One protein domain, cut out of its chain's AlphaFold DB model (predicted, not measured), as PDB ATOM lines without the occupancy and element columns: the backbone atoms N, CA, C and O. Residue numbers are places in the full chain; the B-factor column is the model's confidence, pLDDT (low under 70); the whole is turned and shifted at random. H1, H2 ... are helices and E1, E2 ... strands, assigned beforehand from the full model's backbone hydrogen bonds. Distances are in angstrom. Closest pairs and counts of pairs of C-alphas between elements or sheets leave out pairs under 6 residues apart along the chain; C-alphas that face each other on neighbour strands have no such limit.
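What this domain is: This is residues 11 to 52 of the 57 residues of an uncharacterized protein of Acidimicrobiia bacterium (UniProt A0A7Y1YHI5). A small sheet of three short strands has one helix, H1, packed across one face, while its other face is bare. A long loop, residues 29 to 39, leads from the last strand to the helix. The printed part has 42 residues, with E1, E2, E3 and H1 in that order along the chain; the sheet runs E1 - E2 - E3, antiparallel throughout, and the class is mixed, helices and strands. The whole is compact, with a radius of gyration of the C-alphas of 9.3 A, and spans 23 by 21 by 15 A.

Where its parts are: Find C-alpha 11 at (-18.435, 23.858, 88.455), where E1, residues 11 to 14, begins. E2, residues 17 to 21, is the longest strand, 12.9 A from first to last C-alpha; E3 holds residues 26 to 28. H1, residues 40 to 52, runs 18.4 A from C-alpha 40 at (-10.618, 24.297, 94.010) to C-alpha 52 at (-22.225, 18.156, 106.966).

How they stand to each other: Begin at the sheet, a meander, each strand the antiparallel neighbour of the one before. In the hairpin of E1 and E2, look for N 19 and O 12, 2.8 A apart; in the hairpin of E2 and E3, N 20 and O 27 are 2.8 A apart. H1 is on one face of this sheet, making two layers, at a height over the sheet of 8.3 A. It lies over E3 and, only just, over E2, with 3 of its C-alphas falling on E2. It runs across the strands, at 68 degrees to E3 on the local plane. The closest C-alphas of E3 and H1 are those of Ala 27 and Leu 47, 5.6 A apart. Within H1, every O i to N i+4 pair is within hydrogen-bond range.

The domain as a whole: The two C-alphas farthest apart, those of Glu 36 and Ala 52, are 25.5 A apart. The printed part has no cut. The link from E3 to H1 is long, and in it residues 31 to 33 have pLDDT under 70.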
ATOM      1  N   LEU A  11     -17.638  22.636  88.419       89.81
ATOM      2  CA  LEU A  11     -18.435  23.858  88.455       89.81
ATOM      3  C   LEU A  11     -19.375  23.917  87.257       89.81
ATOM      4  O   LEU A  11     -18.994  23.600  86.131       89.81
ATOM      5  N   LYS A  12     -20.614  24.331  87.511       89.81
ATOM      6  CA  LYS A  12     -21.662  24.462  86.502       89.81
ATOM      7  C   LYS A  12     -22.480  25.724  86.744       89.81
ATOM      8  O   LYS A  12     -22.676  26.141  87.880       89.81
ATOM      9  N   GLU A  13     -23.012  26.297  85.674       89.12
ATOM     10  CA  GLU A  13     -23.990  27.385  85.728       89.12
ATOM     11  C   GLU A  13     -25.408  26.823  85.655       89.12
ATOM     12  O   GLU A  13     -25.757  26.079  84.739       89.12
ATOM     13  N   GLY A  14     -26.229  27.133  86.659       87.94
ATOM     14  CA  GLY A  14     -27.622  26.703  86.731       87.94
ATOM     15  C   GLY A  14     -28.598  27.874  86.676       87.94
ATOM     16  O   GLY A  14     -28.219  29.039  86.764       87.94
ATOM     17  N   ARG A  15     -29.899  27.556  86.629       88.38
ATOM     18  CA  ARG A  15     -31.002  28.541  86.630       88.38
ATOM     19  C   ARG A  15     -30.924  29.559  87.779       88.38
ATOM     20  O   ARG A  15     -31.423  30.670  87.644       88.38
ATOM     21  N   PHE A  16     -30.335  29.165  88.907       83.62
ATOM     22  CA  PHE A  16     -30.245  29.972  90.127       83.62
ATOM     23  C   PHE A  16     -28.850  30.573  90.360       83.62
ATOM     24  O   PHE A  16     -28.589  31.109  91.434       83.62
ATOM     25  N   GLY A  17     -27.966  30.485  89.363       87.12
ATOM     26  CA  GLY A  17     -26.570  30.894  89.452       87.12
ATOM     27  C   GLY A  17     -25.599  29.709  89.442       87.12
ATOM     28  O   GLY A  17     -26.016  28.549  89.314       87.12
ATOM     29  N   PRO A  18     -24.293  29.998  89.542       91.94
ATOM     30  CA  PRO A  18     -23.263  28.976  89.527       91.94
ATOM     31  C   PRO A  18     -23.322  28.081  90.770       91.94
ATOM     32  O   PRO A  18     -23.661  28.511  91.876       91.94
ATOM     33  N   TYR A  19     -22.979  26.810  90.586       92.12
ATOM     34  CA  TYR A  19     -22.914  25.807  91.640       92.12
ATOM     35  C   TYR A  19     -21.753  24.835  91.416       92.12
ATOM     36  O   TYR A  19     -21.302  24.611  90.293       92.12
ATOM     37  N   VAL A  20     -21.287  24.251  92.514       92.38
ATOM     38  CA  VAL A  20     -20.320  23.157  92.548       92.38
ATOM     39  C   VAL A  20     -21.073  21.843  92.725       92.38
ATOM     40  O   VAL A  20     -22.023  21.763  93.508       92.38
ATOM     41  N   THR A  21     -20.638  20.808  92.015       91.44
ATOM     42  CA  THR A  21     -21.158  19.449  92.143       91.44
ATOM     43  C   THR A  21     -20.030  18.427  92.125       91.44
ATOM     44  O   THR A  21     -19.083  18.566  91.357       91.44
ATOM     45  N   ASP A  22     -20.138  17.393  92.954       90.56
ATOM     46  CA  ASP A  22     -19.309  16.179  92.887       90.56
ATOM     47  C   ASP A  22     -20.063  14.993  92.245       90.56
ATOM     48  O   ASP A  22     -19.609  13.850  92.302       90.56
ATOM     49  N   GLY A  23     -21.243  15.257  91.669       88.62
ATOM     50  CA  GLY A  23     -22.165  14.255  91.131       88.62
ATOM     51  C   GLY A  23     -23.221  13.755  92.123       88.62
ATOM     52  O   GLY A  23     -24.231  13.210  91.686       88.62
ATOM     53  N   GLU A  24     -23.048  13.981  93.426       88.75
ATOM     54  CA  GLU A  24     -23.972  13.510  94.471       88.75
ATOM     55  C   GLU A  24     -24.490  14.672  95.330       88.75
ATOM     56  O   GLU A  24     -25.691  14.861  95.519       88.75
ATOM     57  N   THR A  25     -23.571  15.508  95.792       89.94
ATOM     58  CA  THR A  25     -23.804  16.737  96.531       89.94
ATOM     59  C   THR A  25     -23.711  17.940  95.600       89.94
ATOM     60  O   THR A  25     -22.792  18.081  94.797       89.94
ATOM     61  N   ASN A  26     -24.664  18.860  95.749       92.12
ATOM     62  CA  ASN A  26     -24.691  20.116  95.007       92.12
ATOM     63  C   ASN A  26     -24.666  21.296  95.981       92.12
ATOM     64  O   ASN A  26     -25.530  21.405  96.860       92.12
ATOM     65  N   ALA A  27     -23.699  22.191  95.797       91.69
ATOM     66  CA  ALA A  27     -23.515  23.378  96.616       91.69
ATOM     67  C   ALA A  27     -23.510  24.635  95.739       91.69
ATOM     68  O   ALA A  27     -22.641  24.825  94.891       91.69
ATOM     69  N   SER A  28     -24.503  25.502  95.925       90.50
ATOM     70  CA  SER A  28     -24.587  26.777  95.209       90.50
ATOM     71  C   SER A  28     -23.493  27.740  95.668       90.50
ATOM     72  O   SER A  28     -23.228  27.860  96.865       90.50
ATOM     73  N   LEU A  29     -22.904  28.478  94.728       87.06
ATOM     74  CA  LEU A  29     -22.013  29.584  95.061       87.06
ATOM     75  C   LEU A  29     -22.828  30.730  95.683       87.06
ATOM     76  O   LEU A  29     -23.985  30.966  95.323       87.06
ATOM     77  N   ARG A  30     -22.232  31.468  96.631       79.12
ATOM     78  CA  ARG A  30     -22.870  32.677  97.181       79.12
ATOM     79  C   ARG A  30     -22.940  33.777  96.117       79.12
ATOM     80  O   ARG A  30     -22.086  33.855  95.236       79.12
ATOM     81  N   LYS A  31     -23.938  34.662  96.237       66.31
ATOM     82  CA  LYS A  31     -24.096  35.833  95.359       66.31
ATOM     83  C   LYS A  31     -22.802  36.657  95.346       66.31
ATOM     84  O   LYS A  31     -22.395  37.155  96.390       66.31
ATOM     85  N   GLY A  32     -22.189  36.779  94.169       68.81
ATOM     86  CA  GLY A  32     -20.934  37.502  93.946       68.81
ATOM     87  C   GLY A  32     -19.738  36.609  93.600       68.81
ATOM     88  O   GLY A  32     -18.773  37.110  93.037       68.81
ATOM     89  N   ALA A  33     -19.806  35.301  93.865       69.88
ATOM     90  CA  ALA A  33     -18.788  34.363  93.401       69.88
ATOM     91  C   ALA A  33     -19.133  33.873  91.982       69.88
ATOM     92  O   ALA A  33     -20.196  33.289  91.760       69.88
ATOM     93  N   THR A  34     -18.241  34.138  91.027       76.19
ATOM     94  CA  THR A  34     -18.309  33.615  89.654       76.19
ATOM     95  C   THR A  34     -17.503  32.324  89.543       76.19
ATOM     96  O   THR A  34     -16.633  32.069  90.377       76.19
ATOM     97  N   ILE A  35     -17.765  31.513  88.510       76.62
ATOM     98  CA  ILE A  35     -17.005  30.275  88.250       76.62
ATOM     99  C   ILE A  35     -15.500  30.563  88.176       76.62
ATOM    100  O   ILE A  35     -14.698  29.807  88.711       76.62
ATOM    101  N   GLU A  36     -15.139  31.687  87.564       79.94
ATOM    102  CA  GLU A  36     -13.755  32.112  87.344       79.94
ATOM    103  C   GLU A  36     -13.022  32.480  88.639       79.94
ATOM    104  O   GLU A  36     -11.806  32.339  88.720       79.94
ATOM    105  N   ASN A  37     -13.755  32.934  89.659       82.44
ATOM    106  CA  ASN A  37     -13.189  33.350  90.942       82.44
ATOM    107  C   ASN A  37     -13.237  32.247  92.008       82.44
ATOM    108  O   ASN A  37     -12.796  32.470  93.138       82.44
ATOM    109  N   VAL A  38     -13.789  31.070  91.698       83.50
ATOM    110  CA  VAL A  38     -13.818  29.957  92.650       83.50
ATOM    111  C   VAL A  38     -12.557  29.124  92.542       83.50
ATOM    112  O   VAL A  38     -12.256  28.529  91.509       83.50
ATOM    113  N   THR A  39     -11.848  29.035  93.665       88.19
ATOM    114  CA  THR A  39     -10.708  28.141  93.812       88.19
ATOM    115  C   THR A  39     -11.165  26.698  94.059       88.19
ATOM    116  O   THR A  39     -12.259  26.468  94.591       88.19
ATOM    117  N   PRO A  40     -10.329  25.701  93.721       84.06
ATOM    118  CA  PRO A  40     -10.618  24.297  94.010       84.06
ATOM    119  C   PRO A  40     -10.867  24.034  95.501       84.06
ATOM    120  O   PRO A  40     -11.778  23.288  95.847       84.06
ATOM    121  N   GLU A  41     -10.104  24.693  96.375       86.75
ATOM    122  CA  GLU A  41     -10.257  24.610  97.833       86.75
ATOM    123  C   GLU A  41     -11.635  25.118  98.263       86.75
ATOM    124  O   GLU A  41     -12.360  24.438  98.985       86.75
ATOM    125  N   ARG A  42     -12.069  26.268  97.729       87.94
ATOM    126  CA  ARG A  42     -13.390  26.814  98.046       87.94
ATOM    127  C   ARG A  42     -14.518  25.903  97.566       87.94
ATOM    128  O   ARG A  42     -15.557  25.798  98.216       87.94
ATOM    129  N   ALA A  43     -14.328  25.251  96.423       87.81
ATOM    130  CA  ALA A  43     -15.287  24.292  95.893       87.81
ATOM    131  C   ALA A  43     -15.417  23.050  96.796       87.81
ATOM    132  O   ALA A  43     -16.536  22.598  97.045       87.81
ATOM    133  N   GLN A  44     -14.297  22.548  97.328       88.81
ATOM    134  CA  GLN A  44     -14.270  21.457  98.308       88.81
ATOM    135  C   GLN A  44     -14.989  21.848  99.603       88.81
ATOM    136  O   GLN A  44     -15.870  21.117 100.051       88.81
ATOM    137  N   GLU A  45     -14.688  23.027 100.156       89.12
ATOM    138  CA  GLU A  45     -15.348  23.529 101.368       89.12
ATOM    139  C   GLU A  45     -16.869  23.584 101.208       89.12
ATOM    140  O   GLU A  45     -17.601  23.072 102.049       89.12
ATOM    141  N   LEU A  46     -17.361  24.150 100.101       89.94
ATOM    142  CA  LEU A  46     -18.797  24.276  99.845       89.94
ATOM    143  C   LEU A  46     -19.504  22.914  99.809       89.94
ATOM    144  O   LEU A  46     -20.618  22.775 100.323       89.94
ATOM    145  N   LEU A  47     -18.870  21.908  99.203       90.62
ATOM    146  CA  LEU A  47     -19.391  20.544  99.170       90.62
ATOM    147  C   LEU A  47     -19.354  19.901 100.560       90.62
ATOM    148  O   LEU A  47     -20.359  19.325 100.980       90.62
ATOM    149  N   ALA A  48     -18.254  20.047 101.299       90.12
ATOM    150  CA  ALA A  48     -18.116  19.530 102.658       90.12
ATOM    151  C   ALA A  48     -19.146  20.151 103.619       90.12
ATOM    152  O   ALA A  48     -19.857  19.423 104.313       90.12
ATOM    153  N   GLU A  49     -19.315  21.478 103.594       90.31
ATOM    154  CA  GLU A  49     -20.346  22.203 104.351       90.31
ATOM    155  C   GLU A  49     -21.747  21.667 104.021       90.31
ATOM    156  O   GLU A  49     -22.580  21.443 104.908       90.31
ATOM    157  N   ARG A  50     -22.023  21.426 102.732       91.06
ATOM    158  CA  ARG A  50     -23.318  20.908 102.288       91.06
ATOM    159  C   ARG A  50     -23.566  19.483 102.785       91.06
ATOM    160  O   ARG A  50     -24.684  19.220 103.232       91.06
ATOM    161  N   ARG A  51     -22.559  18.603 102.737       89.50
ATOM    162  CA  ARG A  51     -22.625  17.226 103.264       89.50
ATOM    163  C   ARG A  51     -22.837  17.223 104.775       89.50
ATOM    164  O   ARG A  51     -23.750  16.556 105.247       89.50
ATOM    165  N   ALA A  52     -22.073  18.024 105.517       89.50
ATOM    166  CA  ALA A  52     -22.225  18.156 106.966       89.50
ATOM    167  C   ALA A  52     -23.642  18.614 107.344       89.50
ATOM    168  O   ALA A  52     -24.257  18.076 108.261       89.50
TER     169      ALA A  52